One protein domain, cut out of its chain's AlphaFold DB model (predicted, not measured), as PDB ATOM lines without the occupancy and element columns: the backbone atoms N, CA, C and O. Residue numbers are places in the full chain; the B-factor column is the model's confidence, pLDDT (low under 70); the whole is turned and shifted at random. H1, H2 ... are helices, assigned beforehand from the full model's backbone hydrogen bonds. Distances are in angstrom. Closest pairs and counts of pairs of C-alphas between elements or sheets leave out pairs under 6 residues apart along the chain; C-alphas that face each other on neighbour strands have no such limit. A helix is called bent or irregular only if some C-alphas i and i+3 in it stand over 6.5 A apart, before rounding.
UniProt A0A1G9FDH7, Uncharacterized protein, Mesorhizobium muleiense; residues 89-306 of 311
ATOM      1  N   GLN A  89     -46.498  76.488 -34.547       91.62
ATOM      2  CA  GLN A  89     -45.118  76.393 -34.060       91.62
ATOM      3  C   GLN A  89     -44.952  75.293 -33.009       91.62
ATOM      4  O   GLN A  89     -43.965  74.560 -33.058       91.62
ATOM      5  N   LEU A  90     -45.914  75.146 -32.096       92.12
ATOM      6  CA  LEU A  90     -45.912  74.069 -31.110       92.12
ATOM      7  C   LEU A  90     -45.996  72.694 -31.784       92.12
ATOM      8  O   LEU A  90     -45.238  71.796 -31.425       92.12
ATOM      9  N   VAL A  91     -46.869  72.535 -32.783       93.06
ATOM     10  CA  VAL A  91     -46.979  71.288 -33.557       93.06
ATOM     11  C   VAL A  91     -45.671  70.976 -34.287       93.06
ATOM     12  O   VAL A  91     -45.178  69.855 -34.194       93.06
ATOM     13  N   LEU A  92     -45.049  71.961 -34.941       92.38
ATOM     14  CA  LEU A  92     -43.751  71.770 -35.599       92.38
ATOM     15  C   LEU A  92     -42.635  71.405 -34.609       92.38
ATOM     16  O   LEU A  92     -41.782  70.583 -34.933       92.38
ATOM     17  N   ALA A  93     -42.641  71.973 -33.402       92.44
ATOM     18  CA  ALA A  93     -41.679  71.621 -32.359       92.44
ATOM     19  C   ALA A  93     -41.872  70.177 -31.864       92.44
ATOM     20  O   ALA A  93     -40.896  69.438 -31.717       92.44
ATOM     21  N   LYS A  94     -43.125  69.748 -31.659       92.75
ATOM     22  CA  LYS A  94     -43.454  68.354 -31.324       92.75
ATOM     23  C   LYS A  94     -43.021  67.397 -32.432       92.75
ATOM     24  O   LYS A  94     -42.375  66.395 -32.141       92.75
ATOM     25  N   LEU A  95     -43.289  67.750 -33.690       91.94
ATOM     26  CA  LEU A  95     -42.873  66.987 -34.864       91.94
ATOM     27  C   LEU A  95     -41.344  66.859 -34.948       91.94
ATOM     28  O   LEU A  95     -40.840  65.760 -35.146       91.94
ATOM     29  N   ALA A  96     -40.592  67.938 -34.711       91.75
ATOM     30  CA  ALA A  96     -39.130  67.888 -34.647       91.75
ATOM     31  C   ALA A  96     -38.630  66.928 -33.554       91.75
ATOM     32  O   ALA A  96     -37.758  66.096 -33.804       91.75
ATOM     33  N   ALA A  97     -39.216  66.997 -32.352       91.56
ATOM     34  CA  ALA A  97     -38.889  66.085 -31.257       91.56
ATOM     35  C   ALA A  97     -39.276  64.628 -31.568       91.56
ATOM     36  O   ALA A  97     -38.620  63.699 -31.094       91.56
ATOM     37  N   ARG A  98     -40.342  64.419 -32.349       91.12
ATOM     38  CA  ARG A  98     -40.765  63.105 -32.847       91.12
ATOM     39  C   ARG A  98     -39.745  62.534 -33.815       91.12
ATOM     40  O   ARG A  98     -39.321  61.406 -33.638       91.12
ATOM     41  N   ILE A  99     -39.315  63.332 -34.789       92.25
ATOM     42  CA  ILE A  99     -38.331  62.932 -35.796       92.25
ATOM     43  C   ILE A  99     -37.009  62.549 -35.129       92.25
ATOM     44  O   ILE A  99     -36.456  61.500 -35.438       92.25
ATOM     45  N   ALA A 100     -36.526  63.369 -34.191       90.50
ATOM     46  CA  ALA A 100     -35.269  63.110 -33.494       90.50
ATOM     47  C   ALA A 100     -35.305  61.804 -32.683       90.50
ATOM     48  O   ALA A 100     -34.378  61.006 -32.763       90.50
ATOM     49  N   ARG A 101     -36.386  61.569 -31.927       90.81
ATOM     50  CA  ARG A 101     -36.548  60.332 -31.144       90.81
ATOM     51  C   ARG A 101     -36.847  59.121 -32.022       90.81
ATOM     52  O   ARG A 101     -36.335  58.045 -31.757       90.81
ATOM     53  N   GLY A 102     -37.638  59.316 -33.073       91.38
ATOM     54  CA  GLY A 102     -37.951  58.297 -34.062       91.38
ATOM     55  C   GLY A 102     -36.683  57.772 -34.714       91.38
ATOM     56  O   GLY A 102     -36.444  56.579 -34.647       91.38
ATOM     57  N   ALA A 103     -35.823  58.650 -35.235       89.94
ATOM     58  CA  ALA A 103     -34.575  58.251 -35.890       89.94
ATOM     59  C   ALA A 103     -33.677  57.345 -35.023       89.94
ATOM     60  O   ALA A 103     -33.025  56.464 -35.571       89.94
ATOM     61  N   ALA A 104     -33.674  57.527 -33.698       89.00
ATOM     62  CA  ALA A 104     -32.941  56.656 -32.776       89.00
ATOM     63  C   ALA A 104     -33.586  55.266 -32.628       89.00
ATOM     64  O   ALA A 104     -32.887  54.271 -32.529       89.00
ATOM     65  N   VAL A 105     -34.919  55.175 -32.633       90.88
ATOM     66  CA  VAL A 105     -35.622  53.883 -32.543       90.88
ATOM     67  C   VAL A 105     -35.583  53.124 -33.874       90.88
ATOM     68  O   VAL A 105     -35.459  51.905 -33.892       90.88
ATOM     69  N   VAL A 106     -35.639  53.834 -35.005       91.31
ATOM     70  CA  VAL A 106     -35.579  53.228 -36.348       91.31
ATOM     71  C   VAL A 106     -34.195  52.614 -36.635       91.31
ATOM     72  O   VAL A 106     -34.094  51.746 -37.494       91.31
ATOM     73  N   GLU A 107     -33.146  52.988 -35.892       89.31
ATOM     74  CA  GLU A 107     -31.814  52.363 -35.963       89.31
ATOM     75  C   GLU A 107     -31.856  50.859 -35.652       89.31
ATOM     76  O   GLU A 107     -31.250  50.070 -36.374       89.31
ATOM     77  N   TYR A 108     -32.666  50.442 -34.672       88.81
ATOM     78  CA  TYR A 108     -32.831  49.028 -34.309       88.81
ATOM     79  C   TYR A 108     -33.435  48.172 -35.430       88.81
ATOM     80  O   TYR A 108     -33.298  46.953 -35.419       88.81
ATOM     81  N   LEU A 109     -34.078  48.785 -36.432       91.38
ATOM     82  CA  LEU A 109     -34.573  48.045 -37.595       91.38
ATOM     83  C   LEU A 109     -33.446  47.481 -38.466       91.38
ATOM     84  O   LEU A 109     -33.718  46.610 -39.289       91.38
ATOM     85  N   GLY A 110     -32.207  47.962 -38.311       89.69
ATOM     86  CA  GLY A 110     -31.050  47.412 -39.019       89.69
ATOM     87  C   GLY A 110     -30.818  45.928 -38.717       89.69
ATOM     88  O   GLY A 110     -30.433  45.183 -39.615       89.69
ATOM     89  N   GLU A 111     -31.144  45.483 -37.500       90.44
ATOM     90  CA  GLU A 111     -31.081  44.068 -37.111       90.44
ATOM     91  C   GLU A 111     -32.068  43.217 -37.927       90.44
ATOM     92  O   GLU A 111     -31.731  42.138 -38.416       90.44
ATOM     93  N   PHE A 112     -33.276  43.739 -38.165       91.69
ATOM     94  CA  PHE A 112     -34.258  43.079 -39.025       91.69
ATOM     95  C   PHE A 112     -33.877  43.134 -40.503       91.69
ATOM     96  O   PHE A 112     -34.151  42.178 -41.218       91.69
ATOM     97  N   ASP A 113     -33.252  44.214 -40.979       91.38
ATOM     98  CA  ASP A 113     -32.818  44.305 -42.379       91.38
ATOM     99  C   ASP A 113     -31.798  43.216 -42.724       91.38
ATOM    100  O   ASP A 113     -31.929  42.568 -43.762       91.38
ATOM    101  N   ALA A 114     -30.819  42.984 -41.846       88.19
ATOM    102  CA  ALA A 114     -29.802  41.954 -42.044       88.19
ATOM    103  C   ALA A 114     -30.414  40.549 -42.159       88.19
ATOM    104  O   ALA A 114     -29.981  39.748 -42.984       88.19
ATOM    105  N   LEU A 115     -31.439  40.276 -41.352       90.50
ATOM    106  CA  LEU A 115     -32.118  38.988 -41.283       90.50
ATOM    107  C   LEU A 115     -33.112  38.777 -42.438       90.50
ATOM    108  O   LEU A 115     -33.150  37.718 -43.061       90.50
ATOM    109  N   LEU A 116     -33.934  39.791 -42.718       93.19
ATOM    110  CA  LEU A 116     -35.003  39.722 -43.712       93.19
ATOM    111  C   LEU A 116     -34.457  39.746 -45.132       93.19
ATOM    112  O   LEU A 116     -34.987  39.036 -45.981       93.19
ATOM    113  N   ASP A 117     -33.420  40.543 -45.396       91.00
ATOM    114  CA  ASP A 117     -32.903  40.747 -46.748       91.00
ATOM    115  C   ASP A 117     -31.690  39.844 -47.076       91.00
ATOM    116  O   ASP A 117     -31.030  40.033 -48.106       91.00
ATOM    117  N   ASP A 118     -31.411  38.827 -46.245       86.62
ATOM    118  CA  ASP A 118     -30.395  37.816 -46.547       86.62
ATOM    119  C   ASP A 118     -30.753  37.030 -47.821       86.62
ATOM    120  O   ASP A 118     -31.870  36.539 -48.030       86.62
ATOM    121  N   GLY A 119     -29.784  36.936 -48.730       81.75
ATOM    122  CA  GLY A 119     -29.987  36.371 -50.063       81.75
ATOM    123  C   GLY A 119     -30.892  37.200 -50.991       81.75
ATOM    124  O   GLY A 119     -31.208  36.730 -52.086       81.75
ATOM    125  N   GLY A 120     -31.287  38.419 -50.603       87.94
ATOM    126  CA  GLY A 120     -32.077  39.354 -51.408       87.94
ATOM    127  C   GLY A 120     -33.296  39.915 -50.665       87.94
ATOM    128  O   GLY A 120     -33.662  39.387 -49.616       87.94
ATOM    129  N   PRO A 121     -33.957  40.958 -51.213       90.50
ATOM    130  CA  PRO A 121     -35.041  41.657 -50.530       90.50
ATOM    131  C   PRO A 121     -36.167  40.721 -50.100       90.50
ATOM    132  O   PRO A 121     -36.671  39.938 -50.914       90.50
ATOM    133  N   TYR A 122     -36.606  40.855 -48.852       93.38
ATOM    134  CA  TYR A 122     -37.785  40.143 -48.386       93.38
ATOM    135  C   TYR A 122     -39.021  40.554 -49.189       93.38
ATOM    136  O   TYR A 122     -39.245  41.715 -49.543       93.38
ATOM    137  N   THR A 123     -39.844  39.565 -49.488       92.06
ATOM    138  CA  THR A 123     -41.179  39.712 -50.058       92.06
ATOM    139  C   THR A 123     -41.997  38.606 -49.428       92.06
ATOM    140  O   THR A 123     -41.525  37.479 -49.426       92.06
ATOM    141  N   SER A 124     -43.186  38.890 -48.896       88.12
ATOM    142  CA  SER A 124     -43.995  37.855 -48.238       88.12
ATOM    143  C   SER A 124     -44.150  36.599 -49.123       88.12
ATOM    144  O   SER A 124     -44.286  36.730 -50.350       88.12
ATOM    145  N   PRO A 125     -44.166  35.382 -48.545       89.06
ATOM    146  CA  PRO A 125     -44.456  34.152 -49.284       89.06
ATOM    147  C   PRO A 125     -45.751  34.235 -50.105       89.06
ATOM    148  O   PRO A 125     -45.805  33.738 -51.229       89.06
ATOM    149  N   GLU A 126     -46.771  34.933 -49.593       87.38
ATOM    150  CA  GLU A 126     -48.056  35.141 -50.278       87.38
ATOM    151  C   GLU A 126     -47.919  35.968 -51.565       87.38
ATOM    152  O   GLU A 126     -48.711  35.834 -52.499       87.38
ATOM    153  N   LEU A 127     -46.881  36.803 -51.634       86.38
ATOM    154  CA  LEU A 127     -46.529  37.624 -52.790       86.38
ATOM    155  C   LEU A 127     -45.487  36.946 -53.699       86.38
ATOM    156  O   LEU A 127     -45.012  37.561 -54.655       86.38
ATOM    157  N   GLY A 128     -45.149  35.680 -53.430       88.00
ATOM    158  CA  GLY A 128     -44.209  34.885 -54.220       88.00
ATOM    159  C   GLY A 128     -42.738  35.070 -53.841       88.00
ATOM    160  O   GLY A 128     -41.863  34.799 -54.665       88.00
ATOM    161  N   GLY A 129     -42.445  35.545 -52.627       88.88
ATOM    162  CA  GLY A 129     -41.074  35.637 -52.132       88.88
ATOM    163  C   GLY A 129     -40.402  34.274 -51.959       88.88
ATOM    164  O   GLY A 129     -41.041  33.279 -51.626       88.88
ATOM    165  N   THR A 130     -39.091  34.229 -52.205       90.69
ATOM    166  CA  THR A 130     -38.292  32.987 -52.210       90.69
ATOM    167  C   THR A 130     -36.874  33.176 -51.662       90.69
ATOM    168  O   THR A 130     -36.009  32.333 -51.895       90.69
ATOM    169  N   ASN A 131     -36.608  34.283 -50.960       90.38
ATOM    170  CA  ASN A 131     -35.280  34.572 -50.414       90.38
ATOM    171  C   ASN A 131     -34.926  33.647 -49.231       90.38
ATOM    172  O   ASN A 131     -35.735  32.809 -48.819       90.38
ATOM    173  N   ALA A 132     -33.716  33.797 -48.679       89.19
ATOM    174  CA  ALA A 132     -33.194  32.889 -47.657       89.19
ATOM    175  C   ALA A 132     -34.093  32.830 -46.411       89.19
ATOM    176  O   ALA A 132     -34.324  31.744 -45.870       89.19
ATOM    177  N   ALA A 133     -34.677  33.963 -46.013       86.88
ATOM    178  CA  ALA A 133     -35.665  34.056 -44.939       86.88
ATOM    179  C   ALA A 133     -36.838  33.064 -45.134       86.88
ATOM    180  O   ALA A 133     -37.287  32.384 -44.208       86.88
ATOM    181  N   ILE A 134     -37.288  32.882 -46.374       91.56
ATOM    182  CA  ILE A 134     -38.433  32.027 -46.702       91.56
ATOM    183  C   ILE A 134     -38.001  30.585 -46.949       91.56
ATOM    184  O   ILE A 134     -38.613  29.666 -46.408       91.56
ATOM    185  N   SER A 135     -36.929  30.365 -47.708       91.69
ATOM    186  CA  SER A 135     -36.545  29.033 -48.189       91.69
ATOM    187  C   SER A 135     -35.726  28.195 -47.202       91.69
ATOM    188  O   SER A 135     -35.430  27.037 -47.491       91.69
ATOM    189  N   ALA A 136     -35.289  28.759 -46.073       91.00
ATOM    190  CA  ALA A 136     -34.447  28.035 -45.125       91.00
ATOM    191  C   ALA A 136     -35.180  26.888 -44.412       91.00
ATOM    192  O   ALA A 136     -36.307  27.038 -43.927       91.00
ATOM    193  N   HIS A 137     -34.474  25.763 -44.291       91.75
ATOM    194  CA  HIS A 137     -34.899  24.528 -43.634       91.75
ATOM    195  C   HIS A 137     -33.701  23.879 -42.922       91.75
ATOM    196  O   HIS A 137     -32.565  24.288 -43.138       91.75
ATOM    197  N   GLY A 138     -33.929  22.870 -42.075       92.56
ATOM    198  CA  GLY A 138     -32.843  22.117 -41.441       92.56
ATOM    199  C   GLY A 138     -31.861  23.003 -40.665       92.56
ATOM    200  O   GLY A 138     -32.268  23.853 -39.875       92.56
ATOM    201  N   ALA A 139     -30.560  22.809 -40.883       93.00
ATOM    202  CA  ALA A 139     -29.519  23.536 -40.157       93.00
ATOM    203  C   ALA A 139     -29.577  25.055 -40.396       93.00
ATOM    204  O   ALA A 139     -29.300  25.829 -39.482       93.00
ATOM    205  N   GLU A 140     -29.959  25.484 -41.597       93.00
ATOM    206  CA  GLU A 140     -30.123  26.886 -41.975       93.00
ATOM    207  C   GLU A 140     -31.272  27.538 -41.202       93.00
ATOM    208  O   GLU A 140     -31.096  28.624 -40.653       93.00
ATOM    209  N   LEU A 141     -32.406  26.840 -41.056       94.19
ATOM    210  CA  LEU A 141     -33.501  27.301 -40.195       94.19
ATOM    211  C   LEU A 141     -33.040  27.431 -38.735       94.19
ATOM    212  O   LEU A 141     -33.431  28.360 -38.043       94.19
ATOM    213  N   GLY A 142     -32.161  26.541 -38.269       94.50
ATOM    214  CA  GLY A 142     -31.612  26.619 -36.912       94.50
ATOM    215  C   GLY A 142     -30.738  27.834 -36.669       94.50
ATOM    216  O   GLY A 142     -30.789  28.411 -35.584       94.50
ATOM    217  N   LYS A 143     -29.974  28.250 -37.680       94.38
ATOM    218  CA  LYS A 143     -29.212  29.501 -37.625       94.38
ATOM    219  C   LYS A 143     -30.145  30.706 -37.588       94.38
ATOM    220  O   LYS A 143     -29.975  31.545 -36.714       94.38
ATOM    221  N   GLN A 144     -31.170  30.730 -38.443       94.44
ATOM    222  CA  GLN A 144     -32.163  31.809 -38.449       94.44
ATOM    223  C   GLN A 144     -32.868  31.949 -37.104       94.44
ATOM    224  O   GLN A 144     -32.950  33.046 -36.572       94.44
ATOM    225  N   VAL A 145     -33.319  30.844 -36.507       95.94
ATOM    226  CA  VAL A 145     -33.937  30.867 -35.172       95.94
ATOM    227  C   VAL A 145     -32.970  31.420 -34.125       95.94
ATOM    228  O   VAL A 145     -33.367  32.221 -33.287       95.94
ATOM    229  N   ALA A 146     -31.693  31.028 -34.169       94.19
ATOM    230  CA  ALA A 146     -30.696  31.554 -33.242       94.19
ATOM    231  C   ALA A 146     -30.490  33.070 -33.405       94.19
ATOM    232  O   ALA A 146     -30.371  33.767 -32.403       94.19
ATOM    233  N   GLU A 147     -30.474  33.575 -34.639       94.56
ATOM    234  CA  GLU A 147     -30.361  35.007 -34.937       94.56
ATOM    235  C   GLU A 147     -31.609  35.779 -34.495       94.56
ATOM    236  O   GLU A 147     -31.483  36.783 -33.804       94.56
ATOM    237  N   ILE A 148     -32.809  35.267 -34.779       95.06
ATOM    238  CA  ILE A 148     -34.090  35.844 -34.334       95.06
ATOM    239  C   ILE A 148     -34.117  36.043 -32.815       95.06
ATOM    240  O   ILE A 148     -34.488  37.112 -32.339       95.06
ATOM    241  N   LEU A 149     -33.679  35.041 -32.046       93.31
ATOM    242  CA  LEU A 149     -33.634  35.126 -30.582       93.31
ATOM    243  C   LEU A 149     -32.582  36.127 -30.067       93.31
ATOM    244  O   LEU A 149     -32.692  36.611 -28.940       93.31
ATOM    245  N   LEU A 150     -31.550  36.444 -30.859       92.56
ATOM    246  CA  LEU A 150     -30.630  37.541 -30.542       92.56
ATOM    247  C   LEU A 150     -31.294  38.893 -30.809       92.56
ATOM    248  O   LEU A 150     -31.253  39.762 -29.940       92.56
ATOM    249  N   VAL A 151     -31.972  39.035 -31.951       92.00
ATOM    250  CA  VAL A 151     -32.711  40.255 -32.313       92.00
ATOM    251  C   VAL A 151     -33.812  40.568 -31.296       92.00
ATOM    252  O   VAL A 151     -33.944  41.719 -30.893       92.00
ATOM    253  N   GLU A 152     -34.544  39.560 -30.804       91.62
ATOM    254  CA  GLU A 152     -35.546  39.716 -29.732       91.62
ATOM    255  C   GLU A 152     -34.970  40.442 -28.504       91.62
ATOM    256  O   GLU A 152     -35.615  41.311 -27.918       91.62
ATOM    257  N   ARG A 153     -33.742  40.089 -28.109       86.25
ATOM    258  CA  ARG A 153     -33.071  40.673 -26.943       86.25
ATOM    259  C   ARG A 153     -32.557  42.084 -27.221       86.25
ATOM    260  O   ARG A 153     -32.519  42.907 -26.305       86.25
ATOM    261  N   ASP A 154     -32.117  42.331 -28.448       85.12
ATOM    262  CA  ASP A 154     -31.382  43.537 -28.813       85.12
ATOM    263  C   ASP A 154     -32.322  44.664 -29.312       85.12
ATOM    264  O   ASP A 154     -31.938  45.834 -29.297       85.12
ATOM    265  N   VAL A 155     -33.579  44.348 -29.665       85.25
ATOM    266  CA  VAL A 155     -34.581  45.311 -30.160       85.25
ATOM    267  C   VAL A 155     -35.706  45.572 -29.151       85.25
ATOM    268  O   VAL A 155     -36.566  44.731 -28.889       85.25
ATOM    269  N   GLU A 156     -35.801  46.812 -28.664       86.62
ATOM    270  CA  GLU A 156     -36.923  47.264 -27.831       86.62
ATOM    271  C   GLU A 156     -38.146  47.649 -28.691       86.62
ATOM    272  O   GLU A 156     -38.375  48.819 -29.009       86.62
ATOM    273  N   VAL A 157     -38.972  46.662 -29.058       84.62
ATOM    274  CA  VAL A 157     -40.151  46.867 -29.934       84.62
ATOM    275  C   VAL A 157     -41.179  47.863 -29.376       84.62
ATOM    276  O   VAL A 157     -41.833  48.574 -30.138       84.62
ATOM    277  N   GLN A 158     -41.295  47.992 -28.050       85.12
ATOM    278  CA  GLN A 158     -42.195  48.971 -27.417       85.12
ATOM    279  C   GLN A 158     -41.751  50.422 -27.663       85.12
ATOM    280  O   GLN A 158     -42.577  51.338 -27.657       85.12
ATOM    281  N   GLY A 159     -40.466  50.645 -27.959       87.50
ATOM    282  CA  GLY A 159     -39.926  51.968 -28.271       87.50
ATOM    283  C   GLY A 159     -40.579  52.621 -29.494       87.50
ATOM    284  O   GLY A 159     -40.617  53.850 -29.587       87.50
ATOM    285  N   PHE A 160     -41.159  51.835 -30.407       91.56
ATOM    286  CA  PHE A 160     -41.776  52.327 -31.645       91.56
ATOM    287  C   PHE A 160     -43.080  53.110 -31.430       91.56
ATOM    288  O   PHE A 160     -43.483  53.872 -32.314       91.56
ATOM    289  N   GLU A 161     -43.694  53.058 -30.239       86.12
ATOM    290  CA  GLU A 161     -44.815  53.946 -29.881       86.12
ATOM    291  C   GLU A 161     -44.448  55.436 -30.018       86.12
ATOM    292  O   GLU A 161     -45.305  56.297 -30.272       86.12
ATOM    293  N   ILE A 162     -43.152  55.758 -29.934       89.00
ATOM    294  CA  ILE A 162     -42.638  57.107 -30.154       89.00
ATOM    295  C   ILE A 162     -42.867  57.621 -31.575       89.00
ATOM    296  O   ILE A 162     -42.613  58.794 -31.815       89.00
ATOM    297  N   LEU A 163     -43.377  56.821 -32.512       89.69
ATOM    298  CA  LEU A 163     -43.696  57.259 -33.873       89.69
ATOM    299  C   LEU A 163     -45.146  57.737 -34.061       89.69
ATOM    300  O   LEU A 163     -45.411  58.392 -35.058       89.69
ATOM    301  N   ASN A 164     -46.047  57.511 -33.094       89.12
ATOM    302  CA  ASN A 164     -47.465  57.933 -33.110       89.12
ATOM    303  C   ASN A 164     -47.693  59.471 -33.190       89.12
ATOM    304  O   ASN A 164     -47.940  60.160 -32.193       89.12
ATOM    305  N   LEU A 165     -47.576  60.014 -34.396       86.19
ATOM    306  CA  LEU A 165     -47.708  61.417 -34.754       86.19
ATOM    307  C   LEU A 165     -49.135  61.951 -34.575       86.19
ATOM    308  O   LEU A 165     -49.294  63.126 -34.234       86.19
ATOM    309  N   SER A 166     -50.160  61.122 -34.781       90.88
ATOM    310  CA  SER A 166     -51.568  61.526 -34.701       90.88
ATOM    311  C   SER A 166     -51.888  62.207 -33.371       90.88
ATOM    312  O   SER A 166     -52.475  63.290 -33.364       90.88
ATOM    313  N   ARG A 167     -51.366  61.680 -32.254       87.12
ATOM    314  CA  ARG A 167     -51.524  62.257 -30.908       87.12
ATOM    315  C   ARG A 167     -51.091  63.724 -30.807       87.12
ATOM    316  O   ARG A 167     -51.636  64.483 -30.002       87.12
ATOM    317  N   ASP A 168     -50.096  64.138 -31.590       85.81
ATOM    318  CA  ASP A 168     -49.612  65.520 -31.595       85.81
ATOM    319  C   ASP A 168     -50.509  66.456 -32.419       85.81
ATOM    320  O   ASP A 168     -50.529  67.663 -32.155       85.81
ATOM    321  N   PHE A 169     -51.270  65.911 -33.372       88.25
ATOM    322  CA  PHE A 169     -52.167  66.650 -34.263       88.25
ATOM    323  C   PHE A 169     -53.607  66.715 -33.744       88.25
ATOM    324  O   PHE A 169     -54.217  67.776 -33.868       88.25
ATOM    325  N   GLU A 170     -54.122  65.648 -33.120       85.44
ATOM    326  CA  GLU A 170     -55.504  65.553 -32.607       85.44
ATOM    327  C   GLU A 170     -55.872  66.690 -31.650       85.44
ATOM    328  O   GLU A 170     -56.997  67.181 -31.644       85.44
ATOM    329  N   ALA A 171     -54.906  67.148 -30.853       79.81
ATOM    330  CA  ALA A 171     -55.099  68.235 -29.900       79.81
ATOM    331  C   ALA A 171     -55.029  69.643 -30.534       79.81
ATOM    332  O   ALA A 171     -54.971  70.634 -29.806       79.81
ATOM    333  N   SER A 172     -54.973  69.756 -31.866       85.94
ATOM    334  CA  SER A 172     -54.769  71.021 -32.583       85.94
ATOM    335  C   SER A 172     -55.701  71.166 -33.788       85.94
ATOM    336  O   SER A 172     -56.261  70.191 -34.282       85.94
ATOM    337  N   PHE A 173     -55.822  72.385 -34.328       87.56
ATOM    338  CA  PHE A 173     -56.613  72.629 -35.543       87.56
ATOM    339  C   PHE A 173     -56.087  71.882 -36.782       87.56
ATOM    340  O   PHE A 173     -56.818  71.755 -37.761       87.56
ATOM    341  N   VAL A 174     -54.839  71.393 -36.748       88.50
ATOM    342  CA  VAL A 174     -54.166  70.717 -37.868       88.50
ATOM    343  C   VAL A 174     -54.979  69.538 -38.383       88.50
ATOM    344  O   VAL A 174     -55.054  69.361 -39.593       88.50
ATOM    345  N   VAL A 175     -55.636  68.781 -37.500       88.38
ATOM    346  CA  VAL A 175     -56.447  67.619 -37.898       88.38
ATOM    347  C   VAL A 175     -57.584  67.985 -38.861       88.38
ATOM    348  O   VAL A 175     -57.946  67.186 -39.714       88.38
ATOM    349  N   ASN A 176     -58.112  69.209 -38.765       87.00
ATOM    350  CA  ASN A 176     -59.208  69.683 -39.613       87.00
ATOM    351  C   ASN A 176     -58.725  70.306 -40.929       87.00
ATOM    352  O   ASN A 176     -59.540  70.577 -41.808       87.00
ATOM    353  N   GLU A 177     -57.431  70.599 -41.046       90.00
ATOM    354  CA  GLU A 177     -56.862  71.269 -42.218       90.00
ATOM    355  C   GLU A 177     -55.968  70.372 -43.057       90.00
ATOM    356  O   GLU A 177     -55.823  70.620 -44.252       90.00
ATOM    357  N   LEU A 178     -55.373  69.349 -42.443       91.62
ATOM    358  CA  LEU A 178     -54.586  68.357 -43.149       91.62
ATOM    359  C   LEU A 178     -55.455  67.646 -44.190       91.62
ATOM    360  O   LEU A 178     -56.639  67.393 -43.961       91.62
ATOM    361  N   ASP A 179     -54.851  67.290 -45.321       94.94
ATOM    362  CA  ASP A 179     -55.528  66.480 -46.324       94.94
ATOM    363  C   ASP A 179     -56.065  65.171 -45.693       94.94
ATOM    364  O   ASP A 179     -55.306  64.463 -45.017       94.94
ATOM    365  N   PRO A 180     -57.353  64.825 -45.885       94.12
ATOM    366  CA  PRO A 180     -57.948  63.649 -45.253       94.12
ATOM    367  C   PRO A 180     -57.276  62.324 -45.628       94.12
ATOM    368  O   PRO A 180     -57.208  61.425 -44.792       94.12
ATOM    369  N   ALA A 181     -56.769  62.187 -46.859       94.94
ATOM    370  CA  ALA A 181     -56.068  60.978 -47.282       94.94
ATOM    371  C   ALA A 181     -54.706  60.874 -46.585       94.94
ATOM    372  O   ALA A 181     -54.318  59.802 -46.125       94.94
ATOM    373  N   LEU A 182     -54.013  62.004 -46.427       94.19
ATOM    374  CA  LEU A 182     -52.769  62.064 -45.666       94.19
ATOM    375  C   LEU A 182     -52.988  61.748 -44.176       94.19
ATOM    376  O   LEU A 182     -52.215  60.984 -43.598       94.19
ATOM    377  N   TRP A 183     -54.049  62.283 -43.562       94.56
ATOM    378  CA  TRP A 183     -54.433  61.942 -42.188       94.56
ATOM    379  C   TRP A 183     -54.715  60.447 -42.031       94.56
ATOM    380  O   TRP A 183     -54.182  59.803 -41.128       94.56
ATOM    381  N   PHE A 184     -55.504  59.875 -42.946       94.00
ATOM    382  CA  PHE A 184     -55.803  58.447 -42.939       94.00
ATOM    383  C   PHE A 184     -54.532  57.598 -43.049       94.00
ATOM    384  O   PHE A 184     -54.370  56.646 -42.292       94.00
ATOM    385  N   ASN A 185     -53.597  57.964 -43.929       94.75
ATOM    386  CA  ASN A 185     -52.341  57.234 -44.080       94.75
ATOM    387  C   ASN A 185     -51.460  57.288 -42.824       94.75
ATOM    388  O   ASN A 185     -50.810  56.292 -42.508       94.75
ATOM    389  N   ILE A 186     -51.454  58.416 -42.099       94.81
ATOM    390  CA  ILE A 186     -50.776  58.536 -40.799       94.81
ATOM    391  C   ILE A 186     -51.369  57.541 -39.804       94.81
ATOM    392  O   ILE A 186     -50.646  56.708 -39.266       94.81
ATOM    393  N   VAL A 187     -52.687  57.590 -39.603       94.94
ATOM    394  CA  VAL A 187     -53.372  56.735 -38.623       94.94
ATOM    395  C   VAL A 187     -53.273  55.253 -39.006       94.94
ATOM    396  O   VAL A 187     -53.082  54.410 -38.132       94.94
ATOM    397  N   ARG A 188     -53.343  54.924 -40.304       95.25
ATOM    398  CA  ARG A 188     -53.136  53.562 -40.819       95.25
ATOM    399  C   ARG A 188     -51.755  53.032 -40.438       95.25
ATOM    400  O   ARG A 188     -51.671  51.963 -39.846       95.25
ATOM    401  N   ASP A 189     -50.694  53.786 -40.726       95.38
ATOM    402  CA  ASP A 189     -49.324  53.363 -40.405       95.38
ATOM    403  C   ASP A 189     -49.112  53.182 -38.906       95.38
ATOM    404  O   ASP A 189     -48.495  52.211 -38.484       95.38
ATOM    405  N   GLU A 190     -49.653  54.079 -38.088       95.62
ATOM    406  CA  GLU A 190     -49.566  53.966 -36.632       95.62
ATOM    407  C   GLU A 190     -50.305  52.742 -36.093       95.62
ATOM    408  O   GLU A 190     -49.814  52.073 -35.182       95.62
ATOM    409  N   SER A 191     -51.471  52.432 -36.663       96.06
ATOM    410  CA  SER A 191     -52.224  51.229 -36.318       96.06
ATOM    411  C   SER A 191     -51.465  49.961 -36.700       96.06
ATOM    412  O   SER A 191     -51.449  49.008 -35.926       96.06
ATOM    413  N   GLU A 192     -50.830  49.940 -37.871       95.75
ATOM    414  CA  GLU A 192     -50.056  48.792 -38.347       95.75
ATOM    415  C   GLU A 192     -48.749  48.612 -37.559       95.75
ATOM    416  O   GLU A 192     -48.409  47.488 -37.207       95.75
ATOM    417  N   ILE A 193     -48.072  49.698 -37.164       95.75
ATOM    418  CA  ILE A 193     -46.939  49.642 -36.221       95.75
ATOM    419  C   ILE A 193     -47.397  49.056 -34.880       95.75
ATOM    420  O   ILE A 193     -46.759  48.157 -34.335       95.75
ATOM    421  N   LYS A 194     -48.523  49.533 -34.339       95.75
ATOM    422  CA  LYS A 194     -49.061  49.016 -33.076       95.75
ATOM    423  C   LYS A 194     -49.412  47.530 -33.171       95.75
ATOM    424  O   LYS A 194     -49.146  46.784 -32.233       95.75
ATOM    425  N   TYR A 195     -49.999  47.109 -34.289       95.81
ATOM    426  CA  TYR A 195     -50.266  45.702 -34.567       95.81
ATOM    427  C   TYR A 195     -48.964  44.893 -34.570       95.81
ATOM    428  O   TYR A 195     -48.820  44.014 -33.727       95.81
ATOM    429  N   ALA A 196     -47.993  45.269 -35.408       95.88
ATOM    430  CA  ALA A 196     -46.734  44.545 -35.568       95.88
ATOM    431  C   ALA A 196     -45.940  44.441 -34.256       95.88
ATOM    432  O   ALA A 196     -45.493  43.368 -33.879       95.88
ATOM    433  N   THR A 197     -45.824  45.536 -33.495       95.00
ATOM    434  CA  THR A 197     -45.151  45.512 -32.176       95.00
ATOM    435  C   THR A 197     -45.837  44.587 -31.168       95.00
ATOM    436  O   THR A 197     -45.169  44.012 -30.312       95.00
ATOM    437  N   THR A 198     -47.162  44.442 -31.259       94.94
ATOM    438  CA  THR A 198     -47.934  43.550 -30.386       94.94
ATOM    439  C   THR A 198     -47.804  42.098 -30.828       94.94
ATOM    440  O   THR A 198     -47.639  41.236 -29.969       94.94
ATOM    441  N   GLN A 199     -47.888  41.830 -32.136       96.00
ATOM    442  CA  GLN A 199     -47.757  40.478 -32.681       96.00
ATOM    443  C   GLN A 199     -46.351  39.933 -32.489       96.00
ATOM    444  O   GLN A 199     -46.230  38.887 -31.877       96.00
ATOM    445  N   LEU A 200     -45.304  40.706 -32.797       95.31
ATOM    446  CA  LEU A 200     -43.917  40.266 -32.601       95.31
ATOM    447  C   LEU A 200     -43.666  39.718 -31.192       95.31
ATOM    448  O   LEU A 200     -43.025  38.686 -31.029       95.31
ATOM    449  N   ALA A 201     -44.191  40.376 -30.154       92.50
ATOM    450  CA  ALA A 201     -44.048  39.901 -28.777       92.50
ATOM    451  C   ALA A 201     -44.758  38.557 -28.514       92.50
ATOM    452  O   ALA A 201     -44.314  37.786 -27.660       92.50
ATOM    453  N   LEU A 202     -45.868  38.289 -29.205       95.44
ATOM    454  CA  LEU A 202     -46.567  37.006 -29.169       95.44
ATOM    455  C   LEU A 202     -45.813  35.957 -29.990       95.44
ATOM    456  O   LEU A 202     -45.554  34.882 -29.462       95.44
ATOM    457  N   ASP A 203     -45.368  36.292 -31.197       96.38
ATOM    458  CA  ASP A 203     -44.698  35.351 -32.097       96.38
ATOM    459  C   ASP A 203     -43.345  34.893 -31.536       96.38
ATOM    460  O   ASP A 203     -42.990  33.719 -31.628       96.38
ATOM    461  N   TYR A 204     -42.599  35.779 -30.862       95.62
ATOM    462  CA  TYR A 204     -41.390  35.384 -30.130       95.62
ATOM    463  C   TYR A 204     -41.694  34.356 -29.038       95.62
ATOM    464  O   TYR A 204     -40.963  33.376 -28.867       95.62
ATOM    465  N   LYS A 205     -42.792  34.551 -28.305       95.31
ATOM    466  CA  LYS A 205     -43.226  33.602 -27.283       95.31
ATOM    467  C   LYS A 205     -43.667  32.279 -27.913       95.31
ATOM    468  O   LYS A 205     -43.261  31.225 -27.425       95.31
ATOM    469  N   ASP A 206     -44.443  32.324 -28.988       96.88
ATOM    470  CA  ASP A 206     -44.936  31.133 -29.678       96.88
ATOM    471  C   ASP A 206     -43.782  30.340 -30.319       96.88
ATOM    472  O   ASP A 206     -43.764  29.105 -30.242       96.88
ATOM    473  N   LEU A 207     -42.741  31.025 -30.811       96.81
ATOM    474  CA  LEU A 207     -41.476  30.422 -31.234       96.81
ATOM    475  C   LEU A 207     -40.757  29.722 -30.071       96.81
ATOM    476  O   LEU A 207     -40.341  28.567 -30.212       96.81
ATOM    477  N   GLN A 208     -40.612  30.377 -28.914       95.81
ATOM    478  CA  GLN A 208     -39.998  29.762 -27.729       95.81
ATOM    479  C   GLN A 208     -40.793  28.533 -27.251       95.81
ATOM    480  O   GLN A 208     -40.203  27.485 -26.955       95.81
ATOM    481  N   ASP A 209     -42.123  28.615 -27.255       95.69
ATOM    482  CA  ASP A 209     -43.021  27.510 -26.917       95.69
ATOM    483  C   ASP A 209     -42.929  26.366 -27.948       95.69
ATOM    484  O   ASP A 209     -42.977  25.187 -27.582       95.69
ATOM    485  N   ALA A 210     -42.738  26.676 -29.237       95.06
ATOM    486  CA  ALA A 210     -42.520  25.686 -30.296       95.06
ATOM    487  C   ALA A 210     -41.175  24.948 -30.152       95.06
ATOM    488  O   ALA A 210     -41.105  23.738 -30.395       95.06
ATOM    489  N   ILE A 211     -40.120  25.641 -29.708       95.19
ATOM    490  CA  ILE A 211     -38.833  25.020 -29.358       95.19
ATOM    491  C   ILE A 211     -39.024  24.088 -28.148       95.19
ATOM    492  O   ILE A 211     -38.580  22.934 -28.161       95.19
ATOM    493  N   GLY A 212     -39.759  24.547 -27.129       90.25
ATOM    494  CA  GLY A 212     -40.184  23.731 -25.989       90.25
ATOM    495  C   GLY A 212     -39.049  23.355 -25.033       90.25
ATOM    496  O   GLY A 212     -39.050  22.255 -24.486       90.25
ATOM    497  N   GLY A 213     -38.056  24.237 -24.868       86.25
ATOM    498  CA  GLY A 213     -36.918  24.057 -23.952       86.25
ATOM    499  C   GLY A 213     -35.808  23.118 -24.443       86.25
ATOM    500  O   GLY A 213     -34.774  23.002 -23.783       86.25
ATOM    501  N   ASP A 214     -35.986  22.478 -25.600       88.31
ATOM    502  CA  ASP A 214     -34.927  21.726 -26.272       88.31
ATOM    503  C   ASP A 214     -33.863  22.675 -26.847       88.31
ATOM    504  O   ASP A 214     -34.115  23.849 -27.118       88.31
ATOM    505  N   SER A 215     -32.659  22.161 -27.120       93.19
ATOM    506  CA  SER A 215     -31.725  22.908 -27.974       93.19
ATOM    507  C   SER A 215     -32.315  23.068 -29.383       93.19
ATOM    508  O   SER A 215     -32.925  22.128 -29.898       93.19
ATOM    509  N   ILE A 216     -32.078  24.212 -30.037       92.81
ATOM    510  CA  ILE A 216     -32.607  24.519 -31.383       92.81
ATOM    511  C   ILE A 216     -32.339  23.375 -32.376       92.81
ATOM    512  O   ILE A 216     -33.232  22.962 -33.113       92.81
ATOM    513  N   ALA A 217     -31.132  22.799 -32.351       93.12
ATOM    514  CA  ALA A 217     -30.758  21.688 -33.227       93.12
ATOM    515  C   ALA A 217     -31.616  20.427 -33.007       93.12
ATOM    516  O   ALA A 217     -31.973  19.751 -33.969       93.12
ATOM    517  N   VAL A 218     -31.967  20.119 -31.754       93.44
ATOM    518  CA  VAL A 218     -32.825  18.975 -31.404       93.44
ATOM    519  C   VAL A 218     -34.273  19.241 -31.809       93.44
ATOM    520  O   VAL A 218     -34.911  18.359 -32.383       93.44
ATOM    521  N   ALA A 219     -34.776  20.454 -31.571       93.31
ATOM    522  CA  ALA A 219     -36.133  20.832 -31.953       93.31
ATOM    523  C   ALA A 219     -36.336  20.757 -33.476       93.31
ATOM    524  O   ALA A 219     -37.337  20.218 -33.940       93.31
ATOM    525  N   ILE A 220     -35.354  21.210 -34.257       94.44
ATOM    526  CA  ILE A 220     -35.397  21.180 -35.726       94.44
ATOM    527  C   ILE A 220     -35.225  19.775 -36.299       94.44
ATOM    528  O   ILE A 220     -35.755  19.484 -37.366       94.44
ATOM    529  N   ALA A 221     -34.510  18.883 -35.612       93.19
ATOM    530  CA  ALA A 221     -34.389  17.496 -36.052       93.19
ATOM    531  C   ALA A 221     -35.726  16.729 -35.976       93.19
ATOM    532  O   ALA A 221     -35.864  15.687 -36.620       93.19
ATOM    533  N   ASN A 222     -36.706  17.222 -35.208       93.81
ATOM    534  CA  ASN A 222     -38.059  16.680 -35.169       93.81
ATOM    535  C   ASN A 222     -38.924  17.332 -36.273       93.81
ATOM    536  O   ASN A 222     -39.197  18.528 -36.182       93.81
ATOM    537  N   PRO A 223     -39.424  16.571 -37.271       92.44
ATOM    538  CA  PRO A 223     -40.175  17.129 -38.400       92.44
ATOM    539  C   PRO A 223     -41.440  17.911 -38.017       92.44
ATOM    540  O   PRO A 223     -41.748  18.918 -38.652       92.44
ATOM    541  N   GLU A 224     -42.167  17.476 -36.983       92.00
ATOM    542  CA  GLU A 224     -43.389  18.161 -36.535       92.00
ATOM    543  C   GLU A 224     -43.055  19.507 -35.885       92.00
ATOM    544  O   GLU A 224     -43.653  20.533 -36.217       92.00
ATOM    545  N   LYS A 225     -42.042  19.524 -35.010       94.19
ATOM    546  CA  LYS A 225     -41.549  20.762 -34.394       94.19
ATOM    547  C   LYS A 225     -40.927  21.692 -35.429       94.19
ATOM    548  O   LYS A 225     -41.170  22.889 -35.374       94.19
ATOM    549  N   GLN A 226     -40.171  21.162 -36.388       94.69
ATOM    550  CA  GLN A 226     -39.559  21.947 -37.458       94.69
ATOM    551  C   GLN A 226     -40.611  22.691 -38.286       94.69
ATOM    552  O   GLN A 226     -40.415  23.865 -38.592       94.69
ATOM    553  N   ALA A 227     -41.712  22.026 -38.649       94.19
ATOM    554  CA  ALA A 227     -42.799  22.655 -39.394       94.19
ATOM    555  C   ALA A 227     -43.438  23.795 -38.591       94.19
ATOM    556  O   ALA A 227     -43.612  24.886 -39.130       94.19
ATOM    557  N   LYS A 228     -43.704  23.566 -37.296       95.94
ATOM    558  CA  LYS A 228     -44.231  24.605 -36.405       95.94
ATOM    559  C   LYS A 228     -43.253  25.775 -36.259       95.94
ATOM    560  O   LYS A 228     -43.622  26.899 -36.546       95.94
ATOM    561  N   ILE A 229     -41.990  25.509 -35.920       96.81
ATOM    562  CA  ILE A 229     -40.933  26.528 -35.814       96.81
ATOM    563  C   ILE A 229     -40.831  27.351 -37.099       96.81
ATOM    564  O   ILE A 229     -40.688  28.566 -37.039       96.81
ATOM    565  N   LYS A 230     -40.904  26.707 -38.271       96.19
ATOM    566  CA  LYS A 230     -40.844  27.430 -39.542       96.19
ATOM    567  C   LYS A 230     -42.026  28.381 -39.713       96.19
ATOM    568  O   LYS A 230     -41.819  29.461 -40.252       96.19
ATOM    569  N   GLN A 231     -43.220  27.982 -39.288       95.75
ATOM    570  CA  GLN A 231     -44.392  28.849 -39.314       95.75
ATOM    571  C   GLN A 231     -44.184  30.071 -38.409       95.75
ATOM    572  O   GLN A 231     -44.237  31.181 -38.921       95.75
ATOM    573  N   GLU A 232     -43.805  29.869 -37.141       97.00
ATOM    574  CA  GLU A 232     -43.573  30.990 -36.208       97.00
ATOM    575  C   GLU A 232     -42.473  31.943 -36.717       97.00
ATOM    576  O   GLU A 232     -42.575  33.159 -36.604       97.00
ATOM    577  N   VAL A 233     -41.414  31.413 -37.347       96.50
ATOM    578  CA  VAL A 233     -40.370  32.239 -37.983       96.50
ATOM    579  C   VAL A 233     -40.932  33.096 -39.121       96.50
ATOM    580  O   VAL A 233     -40.534  34.249 -39.271       96.50
ATOM    581  N   LEU A 234     -41.823  32.545 -39.950       95.81
ATOM    582  CA  LEU A 234     -42.435  33.300 -41.043       95.81
ATOM    583  C   LEU A 234     -43.374  34.394 -40.523       95.81
ATOM    584  O   LEU A 234     -43.388  35.473 -41.116       95.81
ATOM    585  N   ASP A 235     -44.085  34.131 -39.428       96.31
ATOM    586  CA  ASP A 235     -44.960  35.101 -38.767       96.31
ATOM    587  C   ASP A 235     -44.127  36.269 -38.200       96.31
ATOM    588  O   ASP A 235     -44.346  37.422 -38.581       96.31
ATOM    589  N   ILE A 236     -43.028  35.978 -37.482       96.69
ATOM    590  CA  ILE A 236     -42.057  37.000 -37.035       96.69
ATOM    591  C   ILE A 236     -41.539  37.833 -38.214       96.69
ATOM    592  O   ILE A 236     -41.424  39.054 -38.116       96.69
ATOM    593  N   PHE A 237     -41.194  37.199 -39.339       95.81
ATOM    594  CA  PHE A 237     -40.669  37.919 -40.504       95.81
ATOM    595  C   PHE A 237     -41.702  38.827 -41.151       95.81
ATOM    596  O   PHE A 237     -41.357  39.928 -41.581       95.81
ATOM    597  N   TYR A 238     -42.953  38.385 -41.205       95.31
ATOM    598  CA  TYR A 238     -44.042  39.201 -41.709       95.31
ATOM    599  C   TYR A 238     -44.226  40.458 -40.849       95.31
ATOM    600  O   TYR A 238     -44.222  41.573 -41.379       95.31
ATOM    601  N   ASP A 239     -44.307  40.304 -39.527       96.06
ATOM    602  CA  ASP A 239     -44.523  41.441 -38.634       96.06
ATOM    603  C   ASP A 239     -43.289  42.344 -38.509       96.06
ATOM    604  O   ASP A 239     -43.423  43.569 -38.433       96.06
ATOM    605  N   ALA A 240     -42.078  41.791 -38.596       95.56
ATOM    606  CA  ALA A 240     -40.847  42.576 -38.678       95.56
ATOM    607  C   ALA A 240     -40.770  43.400 -39.978       95.56
ATOM    608  O   ALA A 240     -40.393  44.578 -39.937       95.56
ATOM    609  N   ASP A 241     -41.166  42.831 -41.126       95.19
ATOM    610  CA  ASP A 241     -41.222  43.552 -42.405       95.19
ATOM    611  C   ASP A 241     -42.274  44.672 -42.376       95.19
ATOM    612  O   ASP A 241     -42.018  45.806 -42.806       95.19
ATOM    613  N   LEU A 242     -43.438  44.393 -41.785       95.00
ATOM    614  CA  LEU A 242     -44.482  45.390 -41.588       95.00
ATOM    615  C   LEU A 242     -43.991  46.528 -40.682       95.00
ATOM    616  O   LEU A 242     -44.100  47.706 -41.047       95.00
ATOM    617  N   LEU A 243     -43.387  46.194 -39.536       95.31
ATOM    618  CA  LEU A 243     -42.845  47.166 -38.589       95.31
ATOM    619  C   LEU A 243     -41.799  48.058 -39.254       95.31
ATOM    620  O   LEU A 243     -41.886  49.287 -39.138       95.31
ATOM    621  N   ARG A 244     -40.829  47.476 -39.973       94.06
ATOM    622  CA  ARG A 244     -39.752  48.262 -40.588       94.06
ATOM    623  C   ARG A 244     -40.273  49.183 -41.685       94.06
ATOM    624  O   ARG A 244     -39.899  50.359 -41.730       94.06
ATOM    625  N   GLN A 245     -41.184  48.689 -42.527       94.62
ATOM    626  CA  GLN A 245     -41.741  49.465 -43.629       94.62
ATOM    627  C   GLN A 245     -42.576  50.632 -43.107       94.62
ATOM    628  O   GLN A 245     -42.380  51.772 -43.536       94.62
ATOM    629  N   ARG A 246     -43.492  50.379 -42.165       95.50
ATOM    630  CA  ARG A 246     -44.383  51.428 -41.653       95.50
ATOM    631  C   ARG A 246     -43.659  52.440 -40.793       95.50
ATOM    632  O   ARG A 246     -43.906  53.635 -40.945       95.50
ATOM    633  N   SER A 247     -42.702  52.006 -39.980       95.50
ATOM    634  CA  SER A 247     -41.899  52.910 -39.153       95.50
ATOM    635  C   SER A 247     -41.082  53.882 -40.001       95.50
ATOM    636  O   SER A 247     -41.112  55.094 -39.766       95.50
ATOM    637  N   ARG A 248     -40.408  53.385 -41.048       95.31
ATOM    638  CA  ARG A 248     -39.645  54.233 -41.975       95.31
ATOM    639  C   ARG A 248     -40.549  55.122 -42.816       95.31
ATOM    640  O   ARG A 248     -40.234  56.301 -42.990       95.31
ATOM    641  N   ARG A 249     -41.697  54.615 -43.274       95.38
ATOM    642  CA  ARG A 249     -42.691  55.431 -43.984       95.38
ATOM    643  C   ARG A 249     -43.197  56.581 -43.123       95.38
ATOM    644  O   ARG A 249     -43.197  57.725 -43.577       95.38
ATOM    645  N   LEU A 250     -43.543  56.305 -41.870       95.31
ATOM    646  CA  LEU A 250     -44.039  57.302 -40.930       95.31
ATOM    647  C   LEU A 250     -42.965  58.341 -40.572       95.31
ATOM    648  O   LEU A 250     -43.257  59.537 -40.571       95.31
ATOM    649  N   LEU A 251     -41.712  57.924 -40.359       95.00
ATOM    650  CA  LEU A 251     -40.596  58.846 -40.123       95.00
ATOM    651  C   LEU A 251     -40.271  59.701 -41.359       95.00
ATOM    652  O   LEU A 251     -40.076  60.914 -41.244       95.00
ATOM    653  N   GLY A 252     -40.265  59.097 -42.549       95.06
ATOM    654  CA  GLY A 252     -40.081  59.793 -43.821       95.06
ATOM    655  C   GLY A 252     -41.174  60.836 -44.058       95.06
ATOM    656  O   GLY A 252     -40.873  61.989 -44.380       95.06
ATOM    657  N   ARG A 253     -42.436  60.470 -43.796       95.12
ATOM    658  CA  ARG A 253     -43.582  61.385 -43.826       95.12
ATOM    659  C   ARG A 253     -43.406  62.518 -42.824       95.12
ATOM    660  O   ARG A 253     -43.502  63.679 -43.209       95.12
ATOM    661  N   ALA A 254     -43.098  62.210 -41.565       94.75
ATOM    662  CA  ALA A 254     -42.881  63.208 -40.523       94.75
ATOM    663  C   ALA A 254     -41.812  64.234 -40.941       94.75
ATOM    664  O   ALA A 254     -42.039  65.443 -40.848       94.75
ATOM    665  N   CYS A 255     -40.683  63.767 -41.481       94.94
ATOM    666  CA  CYS A 255     -39.631  64.642 -41.988       94.94
ATOM    667  C   CYS A 255     -40.085  65.490 -43.181       94.94
ATOM    668  O   CYS A 255     -39.808  66.690 -43.228       94.94
ATOM    669  N   TRP A 256     -40.826  64.903 -44.123       95.12
ATOM    670  CA  TRP A 256     -41.389  65.643 -45.248       95.12
ATOM    671  C   TRP A 256     -42.346  66.747 -44.785       95.12
ATOM    672  O   TRP A 256     -42.164  67.896 -45.199       95.12
ATOM    673  N   LEU A 257     -43.283  66.455 -43.878       93.94
ATOM    674  CA  LEU A 257     -44.182  67.463 -43.303       93.94
ATOM    675  C   LEU A 257     -43.384  68.579 -42.622       93.94
ATOM    676  O   LEU A 257     -43.610  69.761 -42.889       93.94
ATOM    677  N   PHE A 258     -42.386  68.215 -41.817       94.25
ATOM    678  CA  PHE A 258     -41.532  69.177 -41.127       94.25
ATOM    679  C   PHE A 258     -40.754  70.076 -42.097       94.25
ATOM    680  O   PHE A 258     -40.683  71.289 -41.894       94.25
ATOM    681  N   SER A 259     -40.239  69.515 -43.195       94.06
ATOM    682  CA  SER A 259     -39.473  70.251 -44.210       94.06
ATOM    683  C   SER A 259     -40.277  71.366 -44.894       94.06
ATOM    684  O   SER A 259     -39.704  72.324 -45.414       94.06
ATOM    685  N   LYS A 260     -41.614  71.271 -44.887       93.31
ATOM    686  CA  LYS A 260     -42.515  72.295 -45.440       93.31
ATOM    687  C   LYS A 260     -42.876  73.380 -44.427       93.31
ATOM    688  O   LYS A 260     -43.572  74.338 -44.777       93.31
ATOM    689  N   GLY A 261     -42.381  73.265 -43.194       91.25
ATOM    690  CA  GLY A 261     -42.586  74.231 -42.130       91.25
ATOM    691  C   GLY A 261     -44.065  74.548 -41.976       91.25
ATOM    692  O   GLY A 261     -44.903  73.659 -41.916       91.25
ATOM    693  N   ARG A 262     -44.417  75.834 -41.968       89.31
ATOM    694  CA  ARG A 262     -45.795  76.249 -41.687       89.31
ATOM    695  C   ARG A 262     -46.823  75.845 -42.749       89.31
ATOM    696  O   ARG A 262     -48.020  75.863 -42.485       89.31
ATOM    697  N   SER A 263     -46.368  75.507 -43.950       90.00
ATOM    698  CA  SER A 263     -47.236  75.175 -45.077       90.00
ATOM    699  C   SER A 263     -47.641  73.703 -45.115       90.00
ATOM    700  O   SER A 263     -48.384  73.328 -46.018       90.00
ATOM    701  N   PHE A 264     -47.194  72.879 -44.159       91.81
ATOM    702  CA  PHE A 264     -47.464  71.440 -44.183       91.81
ATOM    703  C   PHE A 264     -48.961  71.098 -44.142       91.81
ATOM    704  O   PHE A 264     -49.386  70.142 -44.776       91.81
ATOM    705  N   VAL A 265     -49.770  71.932 -43.479       91.06
ATOM    706  CA  VAL A 265     -51.233  71.778 -43.404       91.06
ATOM    707  C   VAL A 265     -51.930  71.890 -44.763       91.06
ATOM    708  O   VAL A 265     -53.101  71.575 -44.868       91.06
ATOM    709  N   LYS A 266     -51.236  72.353 -45.812       90.50
ATOM    710  CA  LYS A 266     -51.774  72.464 -47.179       90.50
ATOM    711  C   LYS A 266     -51.281  71.358 -48.114       90.50
ATOM    712  O   LYS A 266     -51.499  71.449 -49.320       90.50
ATOM    713  N   LEU A 267     -50.529  70.390 -47.597       92.81
ATOM    714  CA  LEU A 267     -49.987  69.305 -48.404       92.81
ATOM    715  C   LEU A 267     -51.050  68.237 -48.629       92.81
ATOM    716  O   LEU A 267     -51.751  67.858 -47.695       92.81
ATOM    717  N   GLY A 268     -51.104  67.734 -49.859       92.94
ATOM    718  CA  GLY A 268     -51.755  66.471 -50.186       92.94
ATOM    719  C   GLY A 268     -50.741  65.322 -50.218       92.94
ATOM    720  O   GLY A 268     -49.534  65.588 -50.196       92.94
ATOM    721  N   PRO A 269     -51.211  64.065 -50.280       93.56
ATOM    722  CA  PRO A 269     -50.356  62.883 -50.367       93.56
ATOM    723  C   PRO A 269     -49.433  62.926 -51.595       93.56
ATOM    724  O   PRO A 269     -49.783  63.488 -52.632       93.56
ATOM    725  N   VAL A 270     -48.252  62.316 -51.468       95.44
ATOM    726  CA  VAL A 270     -47.266  62.170 -52.551       95.44
ATOM    727  C   VAL A 270     -46.962  60.694 -52.775       95.44
ATOM    728  O   VAL A 270     -46.676  59.966 -51.823       95.44
ATOM    729  N   ASP A 271     -47.013  60.243 -54.025       94.44
ATOM    730  CA  ASP A 271     -46.896  58.821 -54.365       94.44
ATOM    731  C   ASP A 271     -45.541  58.227 -53.959       94.44
ATOM    732  O   ASP A 271     -45.449  57.045 -53.627       94.44
ATOM    733  N   GLU A 272     -44.486  59.043 -53.914       95.12
ATOM    734  CA  GLU A 272     -43.153  58.609 -53.500       95.12
ATOM    735  C   GLU A 272     -43.095  58.115 -52.049       95.12
ATOM    736  O   GLU A 272     -42.209  57.330 -51.719       95.12
ATOM    737  N   ILE A 273     -44.023  58.555 -51.192       95.12
ATOM    738  CA  ILE A 273     -44.141  58.102 -49.799       95.12
ATOM    739  C   ILE A 273     -45.372  57.210 -49.623       95.12
ATOM    740  O   ILE A 273     -45.285  56.185 -48.948       95.12
ATOM    741  N   GLU A 274     -46.508  57.609 -50.194       94.81
ATOM    742  CA  GLU A 274     -47.829  57.110 -49.808       94.81
ATOM    743  C   GLU A 274     -48.304  55.899 -50.609       94.81
ATOM    744  O   GLU A 274     -49.111  55.119 -50.097       94.81
ATOM    745  N   ALA A 275     -47.821  55.722 -51.842       91.38
ATOM    746  CA  ALA A 275     -48.270  54.622 -52.681       91.38
ATOM    747  C   ALA A 275     -47.784  53.274 -52.135       91.38
ATOM    748  O   ALA A 275     -46.656  53.142 -51.648       91.38
ATOM    749  N   ASP A 276     -48.632  52.256 -52.259       87.69
ATOM    750  CA  ASP A 276     -48.304  50.915 -51.793       87.69
ATOM    751  C   ASP A 276     -47.104  50.342 -52.572       87.69
ATOM    752  O   ASP A 276     -46.830  50.693 -53.730       87.69
ATOM    753  N   ALA A 277     -46.340  49.492 -51.896       89.44
ATOM    754  CA  ALA A 277     -45.143  48.845 -52.414       89.44
ATOM    755  C   ALA A 277     -45.177  47.373 -52.007       89.44
ATOM    756  O   ALA A 277     -45.635  47.050 -50.911       89.44
ATOM    757  N   ARG A 278     -44.702  46.494 -52.890       86.19
ATOM    758  CA  ARG A 278     -44.711  45.039 -52.678       86.19
ATOM    759  C   ARG A 278     -43.639  44.574 -51.700       86.19
ATOM    760  O   ARG A 278     -43.752  43.482 -51.162       86.19
ATOM    761  N   SER A 279     -42.600  45.380 -51.514       87.94
ATOM    762  CA  SER A 279     -41.527  45.141 -50.552       87.94
ATOM    763  C   SER A 279     -41.070  46.450 -49.919       87.94
ATOM    764  O   SER A 279     -41.243  47.541 -50.481       87.94
ATOM    765  N   HIS A 280     -40.432  46.335 -48.757       92.56
ATOM    766  CA  HIS A 280     -39.727  47.441 -48.125       92.56
ATOM    767  C   HIS A 280     -38.676  48.068 -49.063       92.56
ATOM    768  O   HIS A 280     -38.632  49.292 -49.201       92.56
ATOM    769  N   GLN A 281     -37.899  47.248 -49.781       91.81
ATOM    770  CA  GLN A 281     -36.881  47.719 -50.726       91.81
ATOM    771  C   GLN A 281     -37.481  48.556 -51.866       91.81
ATOM    772  O   GLN A 281     -36.960  49.623 -52.188       91.81
ATOM    773  N   GLU A 282     -38.611  48.129 -52.439       92.75
ATOM    774  CA  GLU A 282     -39.299  48.898 -53.483       92.75
ATOM    775  C   GLU A 282     -39.712  50.288 -52.975       92.75
ATOM    776  O   GLU A 282     -39.546  51.294 -53.674       92.75
ATOM    777  N   TRP A 283     -40.224  50.365 -51.742       95.50
ATOM    778  CA  TRP A 283     -40.576  51.641 -51.123       95.50
ATOM    779  C   TRP A 283     -39.343  52.525 -50.886       95.50
ATOM    780  O   TRP A 283     -39.383  53.731 -51.152       95.50
ATOM    781  N   ILE A 284     -38.230  51.941 -50.435       95.25
ATOM    782  CA  ILE A 284     -36.961  52.656 -50.258       95.25
ATOM    783  C   ILE A 284     -36.487  53.260 -51.580       95.25
ATOM    784  O   ILE A 284     -36.192  54.455 -51.639       95.25
ATOM    785  N   ASP A 285     -36.452  52.475 -52.654       94.44
ATOM    786  CA  ASP A 285     -35.951  52.935 -53.951       94.44
ATOM    787  C   ASP A 285     -36.809  54.061 -54.535       94.44
ATOM    788  O   ASP A 285     -36.283  55.035 -55.087       94.44
ATOM    789  N   ARG A 286     -38.130  53.967 -54.350       95.25
ATOM    790  CA  ARG A 286     -39.093  54.993 -54.761       95.25
ATOM    791  C   ARG A 286     -38.922  56.287 -53.959       95.25
ATOM    792  O   ARG A 286     -38.814  57.369 -54.540       95.25
ATOM    793  N   SER A 287     -38.863  56.181 -52.635       96.19
ATOM    794  CA  SER A 287     -38.843  57.333 -51.726       96.19
ATOM    795  C   SER A 287     -37.488  58.046 -51.682       96.19
ATOM    796  O   SER A 287     -37.434  59.256 -51.444       96.19
ATOM    797  N   LYS A 288     -36.381  57.346 -51.966       95.50
ATOM    798  CA  LYS A 288     -35.008  57.858 -51.819       95.50
ATOM    799  C   LYS A 288     -34.769  59.184 -52.520       95.50
ATOM    800  O   LYS A 288     -34.269  60.132 -51.909       95.50
ATOM    801  N   ARG A 289     -35.123  59.291 -53.804       94.75
ATOM    802  CA  ARG A 289     -34.899  60.530 -54.570       94.75
ATOM    803  C   ARG A 289     -35.692  61.699 -53.992       94.75
ATOM    804  O   ARG A 289     -35.181  62.813 -53.957       94.75
ATOM    805  N   PHE A 290     -36.914  61.445 -53.542       95.75
ATOM    806  CA  PHE A 290     -37.775  62.467 -52.964       95.75
ATOM    807  C   PHE A 290     -37.254  62.926 -51.597       95.75
ATOM    808  O   PHE A 290     -37.016  64.113 -51.383       95.75
ATOM    809  N   LEU A 291     -36.985  61.985 -50.689       95.88
ATOM    810  CA  LEU A 291     -36.567  62.279 -49.318       95.88
ATOM    811  C   LEU A 291     -35.158  62.885 -49.228       95.88
ATOM    812  O   LEU A 291     -34.916  63.720 -48.361       95.88
ATOM    813  N   THR A 292     -34.244  62.548 -50.141       94.88
ATOM    814  CA  THR A 292     -32.899  63.163 -50.187       94.88
ATOM    815  C   THR A 292     -32.914  64.643 -50.587       94.88
ATOM    816  O   THR A 292     -31.976  65.376 -50.278       94.88
ATOM    817  N   GLN A 293     -33.974  65.115 -51.254       93.81
ATOM    818  CA  GLN A 293     -34.139  66.530 -51.613       93.81
ATOM    819  C   GLN A 293     -34.719  67.370 -50.468       93.81
ATOM    820  O   GLN A 293     -34.672  68.602 -50.509       93.81
ATOM    821  N   LEU A 294     -35.275  66.716 -49.450       94.00
ATOM    822  CA  LEU A 294     -35.915  67.353 -48.308       94.00
ATOM    823  C   LEU A 294     -34.947  67.401 -47.133       94.00
ATOM    824  O   LEU A 294     -34.126  66.505 -46.953       94.00
ATOM    825  N   LYS A 295     -35.046  68.453 -46.320       88.69
ATOM    826  CA  LYS A 295     -34.162  68.663 -45.173       88.69
ATOM    827  C   LYS A 295     -34.948  68.770 -43.877       88.69
ATOM    828  O   LYS A 295     -35.993  69.419 -43.835       88.69
ATOM    829  N   SER A 296     -34.375  68.207 -42.819       81.25
ATOM    830  CA  SER A 296     -34.770  68.441 -41.432       81.25
ATOM    831  C   SER A 296     -33.515  68.773 -40.630       81.25
ATOM    832  O   SER A 296     -32.618  67.945 -40.475       81.25
ATOM    833  N   GLY A 297     -33.405  70.025 -40.180       76.06
ATOM    834  CA  GLY A 297     -32.188  70.512 -39.532       76.06
ATOM    835  C   GLY A 297     -30.972  70.467 -40.468       76.06
ATOM    836  O   GLY A 297     -30.982  71.088 -41.532       76.06
ATOM    837  N   SER A 298     -29.917  69.758 -40.057       64.25
ATOM    838  CA  SER A 298     -28.645  69.644 -40.790       64.25
ATOM    839  C   SER A 298     -28.576  68.473 -41.783       64.25
ATOM    840  O   SER A 298     -27.650  68.442 -42.595       64.25
ATOM    841  N   GLY A 299     -29.526  67.531 -41.750       79.44
ATOM    842  CA  GLY A 299     -29.534  66.322 -42.582       79.44
ATOM    843  C   GLY A 299     -30.651  66.298 -43.630       79.44
ATOM    844  O   GLY A 299     -31.639  67.031 -43.527       79.44
ATOM    845  N   ASP A 300     -30.489  65.449 -44.649       90.00
ATOM    846  CA  ASP A 300     -31.587  65.098 -45.555       90.00
ATOM    847  C   ASP A 300     -32.529  64.065 -44.915       90.00
ATOM    848  O   ASP A 300     -32.124  63.299 -44.038       90.00
ATOM    849  N   CYS A 301     -33.800  64.062 -45.326       93.88
ATOM    850  CA  CYS A 301     -34.824  63.223 -44.701       93.88
ATOM    851  C   CYS A 301     -34.590  61.722 -44.892       93.88
ATOM    852  O   CYS A 301     -35.059  60.935 -44.074       93.88
ATOM    853  N   PHE A 302     -33.887  61.312 -45.951       94.62
ATOM    854  CA  PHE A 302     -33.652  59.897 -46.222       94.62
ATOM    855  C   PHE A 302     -32.659  59.289 -45.226       94.62
ATOM    856  O   PHE A 302     -32.864  58.171 -44.763       94.62
ATOM    857  N   LYS A 303     -31.626  60.039 -44.823       91.81
ATOM    858  CA  LYS A 303     -30.658  59.580 -43.811       91.81
ATOM    859  C   LYS A 303     -31.289  59.234 -42.464       91.81
ATOM    860  O   LYS A 303     -30.782  58.368 -41.767       91.81
ATOM    861  N   LEU A 304     -32.402  59.877 -42.110       91.00
ATOM    862  CA  LEU A 304     -33.113  59.599 -40.857       91.00
ATOM    863  C   LEU A 304     -33.716  58.193 -40.814       91.00
ATOM    864  O   LEU A 304     -34.001  57.700 -39.731       91.00
ATOM    865  N   LEU A 305     -33.916  57.556 -41.971       92.50
ATOM    866  CA  LEU A 305     -34.502  56.220 -42.054       92.50
ATOM    867  C   LEU A 305     -33.543  55.107 -41.608       92.50
ATOM    868  O   LEU A 305     -33.981  53.960 -41.520       92.50
ATOM    869  N   GLN A 306     -32.261  55.438 -41.378       89.38
ATOM    870  CA  GLN A 306     -31.203  54.505 -40.975       89.38
ATOM    871  C   GLN A 306     -31.177  53.235 -41.839       89.38
ATOM    872  O   GLN A 306     -31.001  52.126 -41.352       89.38
TER     873      GLN A 306
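This is residues 89 to 306 of the 311 residues of an uncharacterized protein of Mesorhizobium muleiense (UniProt A0A1G9FDH7). An elongated all-helix body is built round one long helix, H10, which runs nearly its whole length, with the long H8 side by side with it and running the opposite way. H1 and H5 pack on H10 toward its last residues, H2 packs on H10 near its middle with residues 237 to 244 of H10, H4 runs beside H2, and H12 and H13 make a small pair packed on H10. The short H9 lies at one end of the body, and H7 and H11 lie at the other. The printed part has 218 residues, with thirteen named helices, H1 to H13 in order along the chain, and no named strand; the class is all helix. It is compact, with a radius of gyration of the C-alphas of 18.9 A, and the C-alphas span 60 by 30 by 30 A, only just elongated.

H1, residues 89 to 106, begins with C-alpha 89 at (-45.118, 76.393, -34.060) and is 25.2 A long from first to last C-alpha. H2 is residues 109 to 116, H3 is residues 132 to 135, and H4, residues 138 to 154, is 24.9 A long. H5 is residues 157 to 163, H6 residues 166 to 170 and H7 residues 174 to 177. H8, residues 180 to 211, is 45.9 A long, and H9 is residues 216 to 221. H10, residues 223 to 259, is the longest helix at 53.4 A, from C-alpha 223 at (-40.175, 17.129, -38.400) to C-alpha 259 at (-39.473, 70.251, -44.210). H11 is residues 261 to 266 and H12 residues 271 to 274. H13, residues 280 to 292, is 17.3 A long and ends with C-alpha 292 at (-32.899, 63.163, -50.187). H11 is irregular, with C-alphas 262 and 265 7.2 A apart, and H13 only just so, with C-alphas 286 and 289 6.9 A apart.

H10 is the hub and touches nine other helices. It touches H8 at a shallow tilt of 27 degrees, opposite ways, and the C-alphas of Ala 196 and Asp 239 are closest at 4.9 A. With residues 244 to 258 alone H10 touches H1, closest at Ile 99 and Leu 251, whose C-alphas are 6.4 A apart; the tilt of 32 degrees is only just shallow. H5 touches H8, with the C-alphas of Val 157 and Thr 197 closest at 5.6 A. H2 touches H4 at a shallow tilt of 7 degrees, opposite ways, with the C-alphas of Glu 111 and Val 151 closest at 6.3 A. H4 touches H9, with the C-alphas of Gly 142 and Ile 216 closest at 6.0 A, while H9 and H10 touch only at the corner. H13 touches H10 at a shallow tilt of 14 degrees, the same way, with the C-alphas of Gln 245 and His 280 closest at 5.3 A. H12 touches H13, with the C-alphas of Glu 272 and Ser 287 closest at 4.8 A. H3 only just touches H10, with 3 pairs of C-alphas within 8 A, the closest those of Ile 134 and Leu 234 at 7.0 A. H6 touches H1, with the C-alphas of Val 91 and Asp 168 closest at 6.6 A. H7 and H11 only just touch, with 3 pairs within 8 A, the closest C-alphas being those of Glu 177 and Val 265 at 5.8 A. H1 and H8 are apart. Every O i to N i+4 pair is within hydrogen-bond range in H2, H6, H9 and H10; the figures are 13 of 14 in H1, 12 of 13 in H4, 25 of 28 in H8, 7 of 9 in H13, 0 of 3 in H5 and 0 of 2 in H11, where O i to N i+3 pairs within range are 4 of 4 in H5 and 2 of 3 in H11, and H3, H7 and H12 are too short for an i+4 pair.

The two C-alphas farthest apart, of Asn 222 and Arg 262, are 60.4 A apart. The printed part has no cut. The link from H2 to H3, 15 residues, is long, and the other links are tight. Residues 293 to 306 hold no named element; in them residues 295 to 296 pair with 299 to 300, antiparallel. The mean pLDDT of the printed part is 92.0, and residue 298 is under 70.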